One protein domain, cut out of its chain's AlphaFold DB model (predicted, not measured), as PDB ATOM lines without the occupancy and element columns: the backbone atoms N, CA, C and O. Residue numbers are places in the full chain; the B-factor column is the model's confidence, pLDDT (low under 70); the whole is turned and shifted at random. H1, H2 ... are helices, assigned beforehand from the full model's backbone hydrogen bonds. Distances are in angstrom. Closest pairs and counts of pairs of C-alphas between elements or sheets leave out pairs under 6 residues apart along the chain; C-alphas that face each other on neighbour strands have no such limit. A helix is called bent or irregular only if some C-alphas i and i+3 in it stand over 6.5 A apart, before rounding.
ATOM      1  N   LYS A  80     174.370 160.731 145.760       85.50
ATOM      2  CA  LYS A  80     173.096 160.325 146.368       85.50
ATOM      3  C   LYS A  80     172.727 158.897 145.987       85.50
ATOM      4  O   LYS A  80     172.314 158.155 146.867       85.50
ATOM      5  N   GLU A  81     172.922 158.512 144.728       85.38
ATOM      6  CA  GLU A  81     172.682 157.142 144.260       85.38
ATOM      7  C   GLU A  81     173.597 156.136 144.977       85.38
ATOM      8  O   GLU A  81     173.117 155.131 145.490       85.38
ATOM      9  N   ALA A  82     174.886 156.456 145.135       89.81
ATOM     10  CA  ALA A  82     175.824 155.633 145.899       89.81
ATOM     11  C   ALA A  82     175.387 155.465 147.366       89.81
ATOM     12  O   ALA A  82     175.379 154.354 147.890       89.81
ATOM     13  N   TYR A  83     174.964 156.549 148.024       92.94
ATOM     14  CA  TYR A  83     174.428 156.470 149.384       92.94
ATOM     15  C   TYR A  83     173.143 155.632 149.454       92.94
ATOM     16  O   TYR A  83     172.982 154.817 150.359       92.94
ATOM     17  N   GLU A  84     172.227 155.809 148.501       88.31
ATOM     18  CA  GLU A  84     170.987 155.036 148.440       88.31
ATOM     19  C   GLU A  84     171.245 153.541 148.226       88.31
ATOM     20  O   GLU A  84     170.525 152.734 148.811       88.31
ATOM     21  N   HIS A  85     172.291 153.161 147.487       89.00
ATOM     22  CA  HIS A  85     172.696 151.763 147.333       89.00
ATOM     23  C   HIS A  85     173.251 151.140 148.601       89.00
ATOM     24  O   HIS A  85     172.868 150.023 148.938       89.00
ATOM     25  N   GLU A  86     174.089 151.854 149.345       92.31
ATOM     26  CA  GLU A  86     174.558 151.369 150.647       92.31
ATOM     27  C   GLU A  86     173.382 151.183 151.625       92.31
ATOM     28  O   GLU A  86     173.293 150.191 152.352       92.31
ATOM     29  N   VAL A  87     172.407 152.099 151.590       90.38
ATOM     30  CA  VAL A  87     171.164 151.967 152.362       90.38
ATOM     31  C   VAL A  87     170.316 150.786 151.873       90.38
ATOM     32  O   VAL A  87     169.759 150.056 152.693       90.38
ATOM     33  N   GLU A  88     170.202 150.569 150.563       88.38
ATOM     34  CA  GLU A  88     169.499 149.416 149.986       88.38
ATOM     35  C   GLU A  88     170.156 148.103 150.423       88.38
ATOM     36  O   GLU A  88     169.459 147.193 150.872       88.38
ATOM     37  N   LEU A  89     171.488 148.031 150.404       90.75
ATOM     38  CA  LEU A  89     172.245 146.875 150.870       90.75
ATOM     39  C   LEU A  89     171.971 146.589 152.352       90.75
ATOM     40  O   LEU A  89     171.698 145.444 152.720       90.75
ATOM     41  N   LEU A  90     171.966 147.609 153.211       91.44
ATOM     42  CA  LEU A  90     171.574 147.467 154.618       91.44
ATOM     43  C   LEU A  90     170.148 146.906 154.762       91.44
ATOM     44  O   LEU A  90     169.893 146.016 155.578       91.44
ATOM     45  N   MET A  91     169.215 147.384 153.941       88.00
ATOM     46  CA  MET A  91     167.826 146.919 153.939       88.00
ATOM     47  C   MET A  91     167.698 145.471 153.456       88.00
ATOM     48  O   MET A  91     166.914 144.706 154.025       88.00
ATOM     49  N   CYS A  92     168.505 145.058 152.477       88.75
ATOM     50  CA  CYS A  92     168.621 143.666 152.051       88.75
ATOM     51  C   CYS A  92     169.110 142.767 153.190       88.75
ATOM     52  O   CYS A  92     168.526 141.706 153.399       88.75
ATOM     53  N   HIS A  93     170.101 143.192 153.979       91.75
ATOM     54  CA  HIS A  93     170.563 142.428 155.143       91.75
ATOM     55  C   HIS A  93     169.473 142.279 156.214       91.75
ATOM     56  O   HIS A  93     169.280 141.188 156.757       91.75
ATOM     57  N   ILE A  94     168.709 143.344 156.484       88.69
ATOM     58  CA  ILE A  94     167.555 143.284 157.397       88.69
ATOM     59  C   ILE A  94     166.529 142.272 156.873       88.69
ATOM     60  O   ILE A  94     166.101 141.389 157.619       88.69
ATOM     61  N   ARG A  95     166.177 142.335 155.585       88.12
ATOM     62  CA  ARG A  95     165.214 141.403 154.984       88.12
ATOM     63  C   ARG A  95     165.729 139.964 154.959       88.12
ATOM     64  O   ARG A  95     164.959 139.047 155.219       88.12
ATOM     65  N   ALA A  96     167.017 139.759 154.697       91.81
ATOM     66  CA  ALA A  96     167.638 138.445 154.764       91.81
ATOM     67  C   ALA A  96     167.496 137.854 156.172       91.81
ATOM     68  O   ALA A  96     167.075 136.710 156.298       91.81
ATOM     69  N   SER A  97     167.749 138.637 157.230       91.56
ATOM     70  CA  SER A  97     167.589 138.161 158.613       91.56
ATOM     71  C   SER A  97     166.169 137.664 158.912       91.56
ATOM     72  O   SER A  97     166.002 136.644 159.577       91.56
ATOM     73  N   GLU A  98     165.147 138.324 158.361       92.12
ATOM     74  CA  GLU A  98     163.756 137.875 158.456       92.12
ATOM     75  C   GLU A  98     163.542 136.531 157.766       92.12
ATOM     76  O   GLU A  98     162.948 135.633 158.356       92.12
ATOM     77  N   LEU A  99     164.042 136.386 156.533       92.81
ATOM     78  CA  LEU A  99     163.926 135.146 155.767       92.81
ATOM     79  C   LEU A  99     164.581 133.978 156.507       92.81
ATOM     80  O   LEU A  99     163.968 132.921 156.616       92.81
ATOM     81  N   TRP A 100     165.777 134.185 157.061       94.44
ATOM     82  CA  TRP A 100     166.464 133.180 157.870       94.44
ATOM     83  C   TRP A 100     165.635 132.773 159.093       94.44
ATOM     84  O   TRP A 100     165.431 131.586 159.323       94.44
ATOM     85  N   MET A 101     165.090 133.737 159.845       92.94
ATOM     86  CA  MET A 101     164.248 133.433 161.010       92.94
ATOM     87  C   MET A 101     162.974 132.671 160.632       92.94
ATOM     88  O   MET A 101     162.637 131.687 161.284       92.94
ATOM     89  N   GLN A 102     162.295 133.080 159.559       93.56
ATOM     90  CA  GLN A 102     161.097 132.393 159.071       93.56
ATOM     91  C   GLN A 102     161.406 130.962 158.621       93.56
ATOM     92  O   GLN A 102     160.656 130.044 158.937       93.56
ATOM     93  N   GLN A 103     162.530 130.746 157.933       95.38
ATOM     94  CA  GLN A 103     162.968 129.404 157.545       95.38
ATOM     95  C   GLN A 103     163.210 128.508 158.763       95.38
ATOM     96  O   GLN A 103     162.796 127.350 158.746       95.38
ATOM     97  N   GLU A 104     163.832 129.027 159.824       94.38
ATOM     98  CA  GLU A 104     164.011 128.270 161.067       94.38
ATOM     99  C   GLU A 104     162.670 127.954 161.743       94.38
ATOM    100  O   GLU A 104     162.443 126.810 162.130       94.38
ATOM    101  N   PHE A 105     161.729 128.903 161.794       94.44
ATOM    102  CA  PHE A 105     160.388 128.643 162.333       94.44
ATOM    103  C   PHE A 105     159.644 127.560 161.542       94.44
ATOM    104  O   PHE A 105     159.028 126.680 162.144       94.44
ATOM    105  N   CYS A 106     159.755 127.560 160.211       94.62
ATOM    106  CA  CYS A 106     159.183 126.504 159.379       94.62
ATOM    107  C   CYS A 106     159.836 125.137 159.641       94.62
ATOM    108  O   CYS A 106     159.134 124.130 159.678       94.62
ATOM    109  N   LYS A 107     161.160 125.072 159.848       95.25
ATOM    110  CA  LYS A 107     161.849 123.815 160.202       95.25
ATOM    111  C   LYS A 107     161.389 123.282 161.559       95.25
ATOM    112  O   LYS A 107     161.169 122.081 161.696       95.25
ATOM    113  N   GLU A 108     161.224 124.165 162.543       95.31
ATOM    114  CA  GLU A 108     160.680 123.826 163.862       95.31
ATOM    115  C   GLU A 108     159.269 123.219 163.747       95.31
ATOM    116  O   GLU A 108     158.990 122.173 164.336       95.31
ATOM    117  N   GLU A 109     158.394 123.834 162.949       93.50
ATOM    118  CA  GLU A 109     157.026 123.354 162.705       93.50
ATOM    119  C   GLU A 109     157.006 122.009 161.976       93.50
ATOM    120  O   GLU A 109     156.323 121.079 162.409       93.50
ATOM    121  N   GLN A 110     157.816 121.856 160.925       94.25
ATOM    122  CA  GLN A 110     157.960 120.591 160.202       94.25
ATOM    123  C   GLN A 110     158.452 119.467 161.117       94.25
ATOM    124  O   GLN A 110     157.933 118.349 161.065       94.25
ATOM    125  N   ALA A 111     159.427 119.746 161.986       94.56
ATOM    126  CA  ALA A 111     159.893 118.777 162.968       94.56
ATOM    127  C   ALA A 111     158.764 118.376 163.930       94.56
ATOM    128  O   ALA A 111     158.612 117.192 164.239       94.56
ATOM    129  N   MET A 112     157.936 119.331 164.367       94.75
ATOM    130  CA  MET A 112     156.797 119.047 165.240       94.75
ATOM    131  C   MET A 112     155.753 118.160 164.557       94.75
ATOM    132  O   MET A 112     155.275 117.204 165.167       94.75
ATOM    133  N   GLU A 113     155.445 118.407 163.283       94.12
ATOM    134  CA  GLU A 113     154.551 117.539 162.512       94.12
ATOM    135  C   GLU A 113     155.089 116.108 162.389       94.12
ATOM    136  O   GLU A 113     154.329 115.141 162.478       94.12
ATOM    137  N   LEU A 114     156.399 115.947 162.171       94.88
ATOM    138  CA  LEU A 114     157.032 114.630 162.095       94.88
ATOM    139  C   LEU A 114     156.972 113.898 163.440       94.88
ATOM    140  O   LEU A 114     156.713 112.693 163.455       94.88
ATOM    141  N   TYR A 115     157.169 114.613 164.550       94.62
ATOM    142  CA  TYR A 115     157.043 114.060 165.899       94.62
ATOM    143  C   TYR A 115     155.608 113.598 166.182       94.62
ATOM    144  O   TYR A 115     155.402 112.472 166.620       94.62
ATOM    145  N   GLN A 116     154.601 114.411 165.838       94.19
ATOM    146  CA  GLN A 116     153.182 114.049 165.989       94.19
ATOM    147  C   GLN A 116     152.779 112.836 165.141       94.19
ATOM    148  O   GLN A 116     151.899 112.073 165.530       94.19
ATOM    149  N   LYS A 117     153.434 112.636 163.991       96.25
ATOM    150  CA  LYS A 117     153.263 111.458 163.123       96.25
ATOM    151  C   LYS A 117     154.120 110.259 163.562       96.25
ATOM    152  O   LYS A 117     154.230 109.298 162.803       96.25
ATOM    153  N   SER A 118     154.768 110.324 164.729       92.50
ATOM    154  CA  SER A 118     155.679 109.302 165.268       92.50
ATOM    155  C   SER A 118     156.840 108.933 164.333       92.50
ATOM    156  O   SER A 118     157.390 107.837 164.419       92.50
ATOM    157  N   LYS A 119     157.226 109.837 163.420       91.88
ATOM    158  CA  LYS A 119     158.346 109.631 162.483       91.88
ATOM    159  C   LYS A 119     159.706 109.957 163.095       91.88
ATOM    160  O   LYS A 119     160.724 109.524 162.566       91.88
ATOM    161  N   ILE A 120     159.727 110.716 164.187       90.62
ATOM    162  CA  ILE A 120     160.924 111.011 164.979       90.62
ATOM    163  C   ILE A 120     160.623 110.775 166.461       90.62
ATOM    164  O   ILE A 120     159.495 110.977 166.902       90.62
ATOM    165  N   GLN A 121     161.631 110.339 167.221       85.62
ATOM    166  CA  GLN A 121     161.473 109.988 168.640       85.62
ATOM    167  C   GLN A 121     161.590 111.192 169.582       85.62
ATOM    168  O   GLN A 121     160.928 111.228 170.614       85.62
ATOM    169  N   ASN A 122     162.429 112.174 169.243       92.06
ATOM    170  CA  ASN A 122     162.716 113.300 170.127       92.06
ATOM    171  C   ASN A 122     161.738 114.450 169.884       92.06
ATOM    172  O   ASN A 122     161.546 114.873 168.743       92.06
ATOM    173  N   MET A 123     161.175 114.990 170.969       91.62
ATOM    174  CA  MET A 123     160.321 116.172 170.915       91.62
ATOM    175  C   MET A 123     161.143 117.395 170.465       91.62
ATOM    176  O   MET A 123     162.134 117.734 171.123       91.62
ATOM    177  N   PRO A 124     160.763 118.070 169.367       91.31
ATOM    178  CA  PRO A 124     161.484 119.238 168.885       91.31
ATOM    179  C   PRO A 124     161.247 120.447 169.791       91.31
ATOM    180  O   PRO A 124     160.172 120.634 170.365       91.31
ATOM    181  N   LYS A 125     162.265 121.302 169.899       93.00
ATOM    182  CA  LYS A 125     162.170 122.566 170.627       93.00
ATOM    183  C   LYS A 125     161.554 123.624 169.719       93.00
ATOM    184  O   LYS A 125     162.178 124.032 168.747       93.00
ATOM    185  N   LEU A 126     160.358 124.080 170.068       93.94
ATOM    186  CA  LEU A 126     159.686 125.171 169.373       93.94
ATOM    187  C   LEU A 126     160.046 126.510 170.009       93.94
ATOM    188  O   LEU A 126     160.027 126.661 171.235       93.94
ATOM    189  N   THR A 127     160.319 127.504 169.174       93.44
ATOM    190  CA  THR A 127     160.339 128.895 169.607       93.44
ATOM    191  C   THR A 127     158.898 129.327 169.908       93.44
ATOM    192  O   THR A 127     158.057 129.240 169.015       93.44
ATOM    193  N   PRO A 128     158.578 129.811 171.126       94.94
ATOM    194  CA  PRO A 128     157.219 130.237 171.457       94.94
ATOM    195  C   PRO A 128     156.734 131.383 170.563       94.94
ATOM    196  O   PRO A 128     157.501 132.307 170.283       94.94
ATOM    197  N   ASP A 129     155.448 131.390 170.206       91.44
ATOM    198  CA  ASP A 129     154.854 132.399 169.311       91.44
ATOM    199  C   ASP A 129     155.097 133.843 169.768       91.44
ATOM    200  O   ASP A 129     155.378 134.722 168.951       91.44
ATOM    201  N   GLY A 130     155.064 134.090 171.082       92.25
ATOM    202  CA  GLY A 130     155.390 135.401 171.651       92.25
ATOM    203  C   GLY A 130     156.811 135.852 171.300       92.25
ATOM    204  O   GLY A 130     157.012 136.982 170.862       92.25
ATOM    205  N   LYS A 131     157.788 134.942 171.396       92.81
ATOM    206  CA  LYS A 131     159.185 135.215 171.046       92.81
ATOM    207  C   LYS A 131     159.372 135.376 169.537       92.81
ATOM    208  O   LYS A 131     160.075 136.292 169.116       92.81
ATOM    209  N   ARG A 132     158.712 134.545 168.718       91.94
ATOM    210  CA  ARG A 132     158.723 134.683 167.246       91.94
ATOM    211  C   ARG A 132     158.238 136.069 166.828       91.94
ATOM    212  O   ARG A 132     158.877 136.737 166.020       91.94
ATOM    213  N   LYS A 133     157.144 136.530 167.437       90.44
ATOM    214  CA  LYS A 133     156.584 137.858 167.189       90.44
ATOM    215  C   LYS A 133     157.550 138.981 167.571       90.44
ATOM    216  O   LYS A 133     157.771 139.857 166.744       90.44
ATOM    217  N   ILE A 134     158.158 138.934 168.760       89.81
ATOM    218  CA  ILE A 134     159.148 139.938 169.198       89.81
ATOM    219  C   ILE A 134     160.308 140.043 168.194       89.81
ATOM    220  O   ILE A 134     160.699 141.145 167.810       89.81
ATOM    221  N   LEU A 135     160.823 138.904 167.719       87.69
ATOM    222  CA  LEU A 135     161.913 138.867 166.739       87.69
ATOM    223  C   LEU A 135     161.519 139.513 165.400       87.69
ATOM    224  O   LEU A 135     162.263 140.338 164.866       87.69
ATOM    225  N   LEU A 136     160.340 139.181 164.867       87.12
ATOM    226  CA  LEU A 136     159.839 139.746 163.606       87.12
ATOM    227  C   LEU A 136     159.474 141.235 163.732       87.12
ATOM    228  O   LEU A 136     159.731 142.025 162.815       87.12
ATOM    229  N   ASP A 137     158.931 141.641 164.879       85.38
ATOM    230  CA  ASP A 137     158.648 143.041 165.191       85.38
ATOM    231  C   ASP A 137     159.956 143.855 165.222       85.38
ATOM    232  O   ASP A 137     160.011 144.950 164.658       85.38
ATOM    233  N   ALA A 138     161.047 143.301 165.768       86.62
ATOM    234  CA  ALA A 138     162.361 143.945 165.768       86.62
ATOM    235  C   ALA A 138     162.944 144.144 164.351       86.62
ATOM    236  O   ALA A 138     163.542 145.188 164.074       86.62
ATOM    237  N   VAL A 139     162.756 143.190 163.429       85.69
ATOM    238  CA  VAL A 139     163.146 143.353 162.009       85.69
ATOM    239  C   VAL A 139     162.364 144.492 161.368       85.69
ATOM    240  O   VAL A 139     162.949 145.401 160.774       85.69
ATOM    241  N   THR A 140     161.039 144.458 161.510       84.69
ATOM    242  CA  THR A 140     160.138 145.476 160.955       84.69
ATOM    243  C   THR A 140     160.501 146.861 161.484       84.69
ATOM    244  O   THR A 140     160.518 147.852 160.751       84.69
ATOM    245  N   TRP A 141     160.850 146.927 162.766       86.25
ATOM    246  CA  TRP A 141     161.290 148.142 163.422       86.25
ATOM    247  C   TRP A 141     162.584 148.697 162.798       86.25
ATOM    248  O   TRP A 141     162.620 149.877 162.437       86.25
ATOM    249  N   LYS A 142     163.608 147.858 162.567       86.62
ATOM    250  CA  LYS A 142     164.855 148.274 161.893       86.62
ATOM    251  C   LYS A 142     164.586 148.825 160.494       86.62
ATOM    252  O   LYS A 142     165.083 149.896 160.155       86.62
ATOM    253  N   TYR A 143     163.752 148.135 159.712       86.31
ATOM    254  CA  TYR A 143     163.344 148.581 158.377       86.31
ATOM    255  C   TYR A 143     162.736 149.993 158.418       86.31
ATOM    256  O   TYR A 143     163.142 150.887 157.672       86.31
ATOM    257  N   ASN A 144     161.786 150.215 159.330       86.12
ATOM    258  CA  ASN A 144     161.113 151.504 159.481       86.12
ATOM    259  C   ASN A 144     162.076 152.611 159.923       86.12
ATOM    260  O   ASN A 144     162.007 153.727 159.408       86.12
ATOM    261  N   CYS A 145     162.995 152.301 160.840       86.12
ATOM    262  CA  CYS A 145     164.009 153.242 161.299       86.12
ATOM    263  C   CYS A 145     164.916 153.696 160.146       86.12
ATOM    264  O   CYS A 145     165.082 154.901 159.946       86.12
ATOM    265  N   VAL A 146     165.415 152.769 159.318       88.62
ATOM    266  CA  VAL A 146     166.225 153.127 158.142       88.62
ATOM    267  C   VAL A 146     165.455 154.049 157.199       88.62
ATOM    268  O   VAL A 146     165.958 155.109 156.822       88.62
ATOM    269  N   GLN A 147     164.212 153.701 156.857       85.88
ATOM    270  CA  GLN A 147     163.391 154.529 155.967       85.88
ATOM    271  C   GLN A 147     163.159 155.936 156.526       85.88
ATOM    272  O   GLN A 147     163.217 156.914 155.779       85.88
ATOM    273  N   GLN A 148     162.919 156.041 157.834       88.31
ATOM    274  CA  GLN A 148     162.665 157.308 158.508       88.31
ATOM    275  C   GLN A 148     163.900 158.219 158.521       88.31
ATOM    276  O   GLN A 148     163.765 159.429 158.323       88.31
ATOM    277  N   TYR A 149     165.089 157.662 158.766       90.56
ATOM    278  CA  TYR A 149     166.278 158.461 159.068       90.56
ATOM    279  C   TYR A 149     167.278 158.596 157.919       90.56
ATOM    280  O   TYR A 149     168.065 159.543 157.956       90.56
ATOM    281  N   LYS A 150     167.221 157.763 156.867       90.00
ATOM    282  CA  LYS A 150     168.202 157.785 155.761       90.00
ATOM    283  C   LYS A 150     168.449 159.181 155.180       90.00
ATOM    284  O   LYS A 150     169.593 159.580 154.996       90.00
ATOM    285  N   LYS A 151     167.392 159.966 154.944       91.00
ATOM    286  CA  LYS A 151     167.516 161.310 154.356       91.00
ATOM    287  C   LYS A 151     168.122 162.311 155.337       91.00
ATOM    288  O   LYS A 151     168.961 163.118 154.952       91.00
ATOM    289  N   ILE A 152     167.690 162.259 156.595       91.44
ATOM    290  CA  ILE A 152     168.109 163.221 157.616       91.44
ATOM    291  C   ILE A 152     169.569 162.967 158.011       91.44
ATOM    292  O   ILE A 152     170.312 163.927 158.159       91.44
ATOM    293  N   CYS A 153     170.008 161.705 158.085       93.56
ATOM    294  CA  CYS A 153     171.415 161.365 158.339       93.56
ATOM    295  C   CYS A 153     172.335 161.909 157.237       93.56
ATOM    296  O   CYS A 153     173.384 162.474 157.535       93.56
ATOM    297  N   PHE A 154     171.901 161.831 155.973       93.62
ATOM    298  CA  PHE A 154     172.637 162.427 154.858       93.62
ATOM    299  C   PHE A 154     172.758 163.949 154.984       93.62
ATOM    300  O   PHE A 154     173.849 164.506 154.889       93.62
ATOM    301  N   GLN A 155     171.641 164.626 155.265       91.88
ATOM    302  CA  GLN A 155     171.617 166.077 155.468       91.88
ATOM    303  C   GLN A 155     172.458 166.510 156.673       91.88
ATOM    304  O   GLN A 155     173.110 167.552 156.629       91.88
ATOM    305  N   PHE A 156     172.460 165.712 157.740       92.62
ATOM    306  CA  PHE A 156     173.289 165.930 158.917       92.62
ATOM    307  C   PHE A 156     174.779 165.835 158.576       92.62
ATOM    308  O   PHE A 156     175.521 166.767 158.879       92.62
ATOM    309  N   ALA A 157     175.207 164.795 157.856       93.88
ATOM    310  CA  ALA A 157     176.587 164.691 157.388       93.88
ATOM    311  C   ALA A 157     176.995 165.878 156.502       93.88
ATOM    312  O   ALA A 157     178.046 166.477 156.730       93.88
ATOM    313  N   GLU A 158     176.146 166.295 155.555       92.00
ATOM    314  CA  GLU A 158     176.418 167.487 154.742       92.00
ATOM    315  C   GLU A 158     176.560 168.757 155.587       92.00
ATOM    316  O   GLU A 158     177.472 169.551 155.349       92.00
ATOM    317  N   ALA A 159     175.680 168.951 156.573       90.12
ATOM    318  CA  ALA A 159     175.708 170.107 157.460       90.12
ATOM    319  C   ALA A 159     177.003 170.157 158.281       90.12
ATOM    320  O   ALA A 159     177.659 171.200 158.332       90.12
ATOM    321  N   VAL A 160     177.403 169.033 158.874       89.19
ATOM    322  CA  VAL A 160     178.611 168.957 159.703       89.19
ATOM    323  C   VAL A 160     179.873 169.180 158.866       89.19
ATOM    324  O   VAL A 160     180.718 169.990 159.245       89.19
ATOM    325  N   ILE A 161     179.979 168.550 157.692       89.94
ATOM    326  CA  ILE A 161     181.138 168.739 156.804       89.94
ATOM    327  C   ILE A 161     181.197 170.181 156.289       89.94
ATOM    328  O   ILE A 161     182.268 170.783 156.212       89.94
ATOM    329  N   ALA A 162     180.047 170.771 155.948       87.06
ATOM    330  CA  ALA A 162     179.993 172.165 155.528       87.06
ATOM    331  C   ALA A 162     180.438 173.116 156.644       87.06
ATOM    332  O   ALA A 162     181.083 174.117 156.343       87.06
ATOM    333  N   ARG A 163     180.095 172.827 157.908       85.44
ATOM    334  CA  ARG A 163     180.529 173.611 159.072       85.44
ATOM    335  C   ARG A 163     182.044 173.591 159.227       85.44
ATOM    336  O   ARG A 163     182.644 174.661 159.315       85.44
ATOM    337  N   ASP A 164     182.633 172.399 159.178       82.38
ATOM    338  CA  ASP A 164     184.078 172.186 159.295       82.38
ATOM    339  C   ASP A 164     184.852 172.915 158.182       82.38
ATOM    340  O   ASP A 164     185.769 173.695 158.436       82.38
ATOM    341  N   LYS A 165     184.398 172.779 156.929       81.06
ATOM    342  CA  LYS A 165     185.053 173.425 155.781       81.06
ATOM    343  C   LYS A 165     184.841 174.936 155.697       81.06
ATOM    344  O   LYS A 165     185.682 175.620 155.123       81.06
ATOM    345  N   SER A 166     183.737 175.469 156.227       74.06
ATOM    346  CA  SER A 166     183.442 176.909 156.192       74.06
ATOM    347  C   SER A 166     184.050 177.695 157.359       74.06
ATOM    348  O   SER A 166     183.622 178.824 157.579       74.06
ATOM    349  N   GLN A 167     184.960 177.107 158.148       62.47
ATOM    350  CA  GLN A 167     185.558 177.736 159.339       62.47
ATOM    351  C   GLN A 167     184.519 178.413 160.257       62.47
ATOM    352  O   GLN A 167     184.714 179.540 160.700       62.47
ATOM    353  N   ASN A 168     183.376 177.762 160.511       58.44
ATOM    354  CA  ASN A 168     182.309 178.323 161.352       58.44
ATOM    355  C   ASN A 168     181.797 179.721 160.935       58.44
ATOM    356  O   ASN A 168     181.300 180.459 161.784       58.44
ATOM    357  N   LEU A 169     181.848 180.087 159.645       58.22
ATOM    358  CA  LEU A 169     181.067 181.218 159.127       58.22
ATOM    359  C   LEU A 169     179.595 180.995 159.512       58.22
ATOM    360  O   LEU A 169     178.944 180.075 159.008       58.22
ATOM    361  N   GLY A 170     179.134 181.764 160.502       60.06
ATOM    362  CA  GLY A 170     177.955 181.468 161.312       60.06
ATOM    363  C   GLY A 170     176.694 181.303 160.476       60.06
ATOM    364  O   GLY A 170     176.117 182.278 160.003       60.06
ATOM    365  N   ASN A 171     176.245 180.059 160.317       77.62
ATOM    366  CA  ASN A 171     174.936 179.747 159.764       77.62
ATOM    367  C   ASN A 171     174.064 179.200 160.894       77.62
ATOM    368  O   ASN A 171     174.063 177.999 161.162       77.62
ATOM    369  N   THR A 172     173.325 180.095 161.551       79.75
ATOM    370  CA  THR A 172     172.482 179.785 162.717       79.75
ATOM    371  C   THR A 172     171.481 178.665 162.433       79.75
ATOM    372  O   THR A 172     171.252 177.816 163.288       79.75
ATOM    373  N   ASN A 173     170.937 178.593 161.213       83.44
ATOM    374  CA  ASN A 173     170.001 177.533 160.825       83.44
ATOM    375  C   ASN A 173     170.684 176.162 160.749       83.44
ATOM    376  O   ASN A 173     170.084 175.151 161.110       83.44
ATOM    377  N   ARG A 174     171.937 176.122 160.284       84.62
ATOM    378  CA  ARG A 174     172.733 174.893 160.207       84.62
ATOM    379  C   ARG A 174     173.104 174.386 161.596       84.62
ATOM    380  O   ARG A 174     172.915 173.202 161.852       84.62
ATOM    381  N   GLU A 175     173.576 175.263 162.481       85.00
ATOM    382  CA  GLU A 175     173.888 174.877 163.864       85.00
ATOM    383  C   GLU A 175     172.627 174.398 164.591       85.00
ATOM    384  O   GLU A 175     172.627 173.316 165.171       85.00
ATOM    385  N   HIS A 176     171.512 175.119 164.446       87.19
ATOM    386  CA  HIS A 176     170.239 174.711 165.033       87.19
ATOM    387  C   HIS A 176     169.777 173.331 164.541       87.19
ATOM    388  O   HIS A 176     169.305 172.510 165.327       87.19
ATOM    389  N   PHE A 177     169.930 173.043 163.246       87.88
ATOM    390  CA  PHE A 177     169.615 171.730 162.686       87.88
ATOM    391  C   PHE A 177     170.509 170.618 163.259       87.88
ATOM    392  O   PHE A 177     169.996 169.562 163.633       87.88
ATOM    393  N   ILE A 178     171.822 170.857 163.359       86.75
ATOM    394  CA  ILE A 178     172.787 169.914 163.946       86.75
ATOM    395  C   ILE A 178     172.408 169.612 165.405       86.75
ATOM    396  O   ILE A 178     172.280 168.445 165.775       86.75
ATOM    397  N   GLU A 179     172.145 170.640 166.214       87.06
ATOM    398  CA  GLU A 179     171.747 170.496 167.619       87.06
ATOM    399  C   GLU A 179     170.432 169.723 167.784       87.06
ATOM    400  O   GLU A 179     170.337 168.812 168.612       87.06
ATOM    401  N   GLN A 180     169.411 170.049 166.982       86.56
ATOM    402  CA  GLN A 180     168.127 169.344 167.016       86.56
ATOM    403  C   GLN A 180     168.277 167.865 166.660       86.56
ATOM    404  O   GLN A 180     167.651 167.011 167.295       86.56
ATOM    405  N   PHE A 181     169.095 167.555 165.651       87.62
ATOM    406  CA  PHE A 181     169.357 166.177 165.259       87.62
ATOM    407  C   PHE A 181     170.030 165.401 166.391       87.62
ATOM    408  O   PHE A 181     169.541 164.334 166.757       87.62
ATOM    409  N   ILE A 182     171.078 165.964 167.002       84.81
ATOM    410  CA  ILE A 182     171.798 165.347 168.127       84.81
ATOM    411  C   ILE A 182     170.854 165.103 169.305       84.81
ATOM    412  O   ILE A 182     170.820 164.003 169.856       84.81
ATOM    413  N   LYS A 183     170.036 166.098 169.672       84.44
ATOM    414  CA  LYS A 183     169.055 165.952 170.754       84.44
ATOM    415  C   LYS A 183     168.100 164.791 170.480       84.44
ATOM    416  O   LYS A 183     167.920 163.933 171.338       84.44
ATOM    417  N   LYS A 184     167.534 164.737 169.275       84.75
ATOM    418  CA  LYS A 184     166.608 163.672 168.882       84.75
ATOM    419  C   LYS A 184     167.286 162.305 168.873       84.75
ATOM    420  O   LYS A 184     166.689 161.330 169.308       84.75
ATOM    421  N   ALA A 185     168.523 162.233 168.394       83.62
ATOM    422  CA  ALA A 185     169.304 161.008 168.344       83.62
ATOM    423  C   ALA A 185     169.613 160.459 169.750       83.62
ATOM    424  O   ALA A 185     169.547 159.253 169.972       83.62
ATOM    425  N   ASN A 186     169.867 161.349 170.709       81.50
ATOM    426  CA  ASN A 186     170.104 161.021 172.115       81.50
ATOM    427  C   ASN A 186     168.855 160.539 172.871       81.50
ATOM    428  O   ASN A 186     168.980 159.875 173.899       81.50
ATOM    429  N   GLU A 187     167.662 160.871 172.382       84.94
ATOM    430  CA  GLU A 187     166.384 160.395 172.928       84.94
ATOM    431  C   GLU A 187     166.011 158.991 172.412       84.94
ATOM    432  O   GLU A 187     165.059 158.380 172.900       84.94
ATOM    433  N   LEU A 188     166.741 158.462 171.422       80.12
ATOM    434  CA  LEU A 188     166.469 157.147 170.854       80.12
ATOM    435  C   LEU A 188     167.047 156.011 171.720       80.12
ATOM    436  O   LEU A 188     168.156 156.133 172.243       80.12
ATOM    437  N   PRO A 189     166.355 154.857 171.801       80.81
ATOM    438  CA  PRO A 189     166.930 153.619 172.320       80.81
ATOM    439  C   PRO A 189     168.255 153.261 171.637       80.81
ATOM    440  O   PRO A 189     168.451 153.539 170.452       80.81
ATOM    441  N   GLU A 190     169.145 152.579 172.358       75.50
ATOM    442  CA  GLU A 190     170.508 152.305 171.889       75.50
ATOM    443  C   GLU A 190     170.547 151.570 170.541       75.50
ATOM    444  O   GLU A 190     171.300 151.952 169.645       75.50
ATOM    445  N   ALA A 191     169.703 150.550 170.360       72.75
ATOM    446  CA  ALA A 191     169.618 149.807 169.103       72.75
ATOM    447  C   ALA A 191     169.280 150.715 167.906       72.75
ATOM    448  O   ALA A 191     169.790 150.521 166.802       72.75
ATOM    449  N   ASN A 192     168.456 151.735 168.140       76.56
ATOM    450  CA  ASN A 192     168.022 152.690 167.131       76.56
ATOM    451  C   ASN A 192     169.126 153.695 166.827       76.56
ATOM    452  O   ASN A 192     169.345 154.058 165.673       76.56
ATOM    453  N   ARG A 193     169.831 154.114 167.876       77.69
ATOM    454  CA  ARG A 193     170.972 155.011 167.780       77.69
ATOM    455  C   ARG A 193     172.099 154.385 166.954       77.69
ATOM    456  O   ARG A 193     172.588 155.024 166.039       77.69
ATOM    457  N   ARG A 194     172.408 153.101 167.180       82.19
ATOM    458  CA  ARG A 194     173.403 152.349 166.386       82.19
ATOM    459  C   ARG A 194     173.061 152.296 164.895       82.19
ATOM    460  O   ARG A 194     173.947 152.334 164.050       82.19
ATOM    461  N   LEU A 195     171.778 152.177 164.561       86.62
ATOM    462  CA  LEU A 195     171.344 152.182 163.166       86.62
ATOM    463  C   LEU A 195     171.462 153.579 162.545       86.62
ATOM    464  O   LEU A 195     171.849 153.711 161.390       86.62
ATOM    465  N   LEU A 196     171.141 154.616 163.320       89.62
ATOM    466  CA  LEU A 196     171.316 156.012 162.929       89.62
ATOM    467  C   LEU A 196     172.796 156.346 162.678       89.62
ATOM    468  O   LEU A 196     173.099 157.015 161.695       89.62
ATOM    469  N   ASP A 197     173.694 155.822 163.515       86.69
ATOM    470  CA  ASP A 197     175.146 155.930 163.339       86.69
ATOM    471  C   ASP A 197     175.612 155.340 162.036       86.69
ATOM    472  O   ASP A 197     176.258 156.027 161.255       86.69
ATOM    473  N   LEU A 198     175.214 154.102 161.762       91.00
ATOM    474  CA  LEU A 198     175.580 153.446 160.520       91.00
ATOM    475  C   LEU A 198     175.155 154.290 159.310       91.00
ATOM    476  O   LEU A 198     175.949 154.514 158.405       91.00
ATOM    477  N   LEU A 199     173.933 154.832 159.316       93.31
ATOM    478  CA  LEU A 199     173.452 155.704 158.239       93.31
ATOM    479  C   LEU A 199     174.252 157.009 158.136       93.31
ATOM    480  O   LEU A 199     174.532 157.473 157.030       93.31
ATOM    481  N   TYR A 200     174.607 157.611 159.271       93.81
ATOM    482  CA  TYR A 200     175.431 158.814 159.319       93.81
ATOM    483  C   TYR A 200     176.853 158.560 158.804       93.81
ATOM    484  O   TYR A 200     177.333 159.314 157.961       93.81
ATOM    485  N   GLU A 201     177.504 157.491 159.254       92.44
ATOM    486  CA  GLU A 201     178.851 157.087 158.847       92.44
ATOM    487  C   GLU A 201     178.906 156.758 157.355       92.44
ATOM    488  O   GLU A 201     179.785 157.248 156.641       92.44
ATOM    489  N   THR A 202     177.921 156.007 156.851       95.31
ATOM    490  CA  THR A 202     177.775 155.740 155.418       95.31
ATOM    491  C   THR A 202     177.614 157.047 154.639       95.31
ATOM    492  O   THR A 202     178.282 157.246 153.625       95.31
ATOM    493  N   ALA A 203     176.771 157.975 155.106       95.94
ATOM    494  CA  ALA A 203     176.613 159.271 154.449       95.94
ATOM    495  C   ALA A 203     177.915 160.085 154.461       95.94
ATOM    496  O   ALA A 203     178.300 160.641 153.431       95.94
ATOM    497  N   TRP A 204     178.600 160.136 155.603       93.88
ATOM    498  CA  TRP A 204     179.879 160.819 155.776       93.88
ATOM    499  C   TRP A 204     180.912 160.311 154.774       93.88
ATOM    500  O   TRP A 204     181.466 161.096 154.000       93.88
ATOM    501  N   HIS A 205     181.111 158.993 154.732       95.44
ATOM    502  CA  HIS A 205     182.054 158.353 153.827       95.44
ATOM    503  C   HIS A 205     181.720 158.658 152.362       95.44
ATOM    504  O   HIS A 205     182.572 159.145 151.614       95.44
ATOM    505  N   THR A 206     180.458 158.476 151.965       95.69
ATOM    506  CA  THR A 206     180.005 158.747 150.596       95.69
ATOM    507  C   THR A 206     180.207 160.210 150.197       95.69
ATOM    508  O   THR A 206     180.652 160.493 149.083       95.69
ATOM    509  N   ILE A 207     179.962 161.169 151.094       95.06
ATOM    510  CA  ILE A 207     180.195 162.588 150.799       95.06
ATOM    511  C   ILE A 207     181.690 162.865 150.580       95.06
ATOM    512  O   ILE A 207     182.043 163.542 149.610       95.06
ATOM    513  N   TYR A 208     182.589 162.350 151.423       94.06
ATOM    514  CA  TYR A 208     184.032 162.560 151.238       94.06
ATOM    515  C   TYR A 208     184.558 161.954 149.938       94.06
ATOM    516  O   TYR A 208     185.281 162.634 149.200       94.06
ATOM    517  N   VAL A 209     184.147 160.727 149.621       94.81
ATOM    518  CA  VAL A 209     184.576 160.039 148.400       94.81
ATOM    519  C   VAL A 209     184.055 160.754 147.156       94.81
ATOM    520  O   VAL A 209     184.840 161.168 146.304       94.81
ATOM    521  N   PHE A 210     182.744 160.986 147.058       91.44
ATOM    522  CA  PHE A 210     182.143 161.450 145.805       91.44
ATOM    523  C   PHE A 210     182.131 162.973 145.650       91.44
ATOM    524  O   PHE A 210     182.365 163.473 144.552       91.44
ATOM    525  N   LYS A 211     181.886 163.745 146.718       90.38
ATOM    526  CA  LYS A 211     181.829 165.220 146.633       90.38
ATOM    527  C   LYS A 211     183.216 165.846 146.651       90.38
ATOM    528  O   LYS A 211     183.444 166.844 145.964       90.38
ATOM    529  N   TYR A 212     184.122 165.277 147.445       90.75
ATOM    530  CA  TYR A 212     185.451 165.836 147.686       90.75
ATOM    531  C   TYR A 212     186.594 165.032 147.060       90.75
ATOM    532  O   TYR A 212     187.734 165.473 147.168       90.75
ATOM    533  N   GLY A 213     186.314 163.904 146.396       90.38
ATOM    534  CA  GLY A 213     187.340 163.103 145.721       90.38
ATOM    535  C   GLY A 213     188.370 162.518 146.686       90.38
ATOM    536  O   GLY A 213     189.528 162.335 146.318       90.38
ATOM    537  N   THR A 214     187.981 162.301 147.946       92.56
ATOM    538  CA  THR A 214     188.875 161.730 148.956       92.56
ATOM    539  C   THR A 214     188.978 160.232 148.715       92.56
ATOM    540  O   THR A 214     187.957 159.564 148.573       92.56
ATOM    541  N   ALA A 215     190.195 159.697 148.651       92.75
ATOM    542  CA  ALA A 215     190.371 158.254 148.540       92.75
ATOM    543  C   ALA A 215     189.740 157.552 149.765       92.75
ATOM    544  O   ALA A 215     189.857 158.105 150.864       92.75
ATOM    545  N   PRO A 216     189.072 156.391 149.614       89.38
ATOM    546  CA  PRO A 216     188.346 155.733 150.707       89.38
ATOM    547  C   PRO A 216     189.184 155.544 151.979       89.38
ATOM    548  O   PRO A 216     188.730 155.822 153.084       89.38
ATOM    549  N   GLU A 217     190.457 155.181 151.827       91.44
ATOM    550  CA  GLU A 217     191.406 154.977 152.923       91.44
ATOM    551  C   GLU A 217     191.876 156.272 153.609       91.44
ATOM    552  O   GLU A 217     192.534 156.228 154.647       91.44
ATOM    553  N   LYS A 218     191.548 157.433 153.033       93.12
ATOM    554  CA  LYS A 218     191.909 158.769 153.531       93.12
ATOM    555  C   LYS A 218     190.704 159.562 154.027       93.12
ATOM    556  O   LYS A 218     190.851 160.741 154.355       93.12
ATOM    557  N   VAL A 219     189.516 158.957 154.050       89.25
ATOM    558  CA  VAL A 219     188.322 159.599 154.599       89.25
ATOM    559  C   VAL A 219     188.569 159.885 156.085       89.25
ATOM    560  O   VAL A 219     188.941 158.973 156.826       89.25
TER     561      VAL A 219
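What this domain is: This is residues 80 to 219 of the 232 residues of an uncharacterized protein of Clostridium fessum (UniProt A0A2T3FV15). This is a long helical hairpin with a helical head at one end: the helix H1 and the arm H2a of the bent helix H2 run side by side in opposite directions, and H2b, H3 and H4 make the head at the end where H1 begins. H4 packs on residues 82 to 87 of H1 and on both arms of H2, while H3 packs on H2b. At the other end of the long axis lie the last turns of H1 and the link of residues 117 to 128. The printed part has 140 residues with four named helices, H1, H2, H3 and H4 in chain order, and no named strand; the class is all helix. The whole is a rod, only just extended and close to loose, with a radius of gyration of the C-alphas of 21.8 A and spans of 76 by 32 by 20 A.

How they stand to each other: Start from H1, residues 80 to 116. Next along the chain comes H2, residues 129 to 165, assigned as one helix by its hydrogen bonds but bent: C-alphas 148 and 151 are 7.5 A apart, and its arms H2a, residues 129 to 148, and H2b, residues 151 to 165, stand at a steep tilt of 46 degrees. H1 and H2a touch as a helical hairpin, opposite ways at a shallow tilt of 9 degrees; their closest C-alphas, of Ile 94 and Val 139, are 6.4 A apart. Next look at H4, residues 190 to 212, which with H1 and H2a makes a bundle, a group of three helices touching one another. H4 touches H2b with 15 pairs of C-alphas within 8 A, at a steep tilt of 55 degrees, the closest being Cys 153 and Tyr 200 at 4.9 A. H4 touches residues 82 to 87 of H1 alone, with the C-alphas of Tyr 83 and Thr 206 closest at 6.1 A. It touches residues 142 to 146 of H2a alone, with the C-alphas of Cys 145 and Asn 192 closest at 7.1 A. H3, residues 172 to 186, touches H2b at a steep tilt of 52 degrees, with the C-alphas of Ala 159 and Arg 174 closest at 6.3 A. H3 and H4, a helical hairpin, only just touch, with 3 pairs of C-alphas within 8 A. H3 is apart from H1 and from H2a. In H1, H2a, H2b, H3 and H4 every O i to N i+4 pair is within hydrogen-bond range.

Where its parts are: Find C-alpha 80 at (173.096, 160.325, 146.368); from there H1 runs 54.1 A to C-alpha 116 at (153.182, 114.049, 165.989). H2a, residues 129 to 148, measures 28.3 A, and H2b, residues 151 to 165, 21.4 A. H3, residues 172 to 186, is 21.1 A long; H4, residues 190 to 212, runs 31.5 A and ends at C-alpha 212, (185.451, 165.836, 147.686).

The domain as a whole: The two C-alphas farthest apart, of Ser 118 and Leu 169, are 76.5 A from each other. The printed part has no cut; the link from H1 to H2 is long, H2 to H3 short and H3 to H4 tight. Residues 164 to 170, of which 164 and 165 belong to H2b, stand free. Mean pLDDT of the printed part is 88.6, and residues 167 to 170 are under 70.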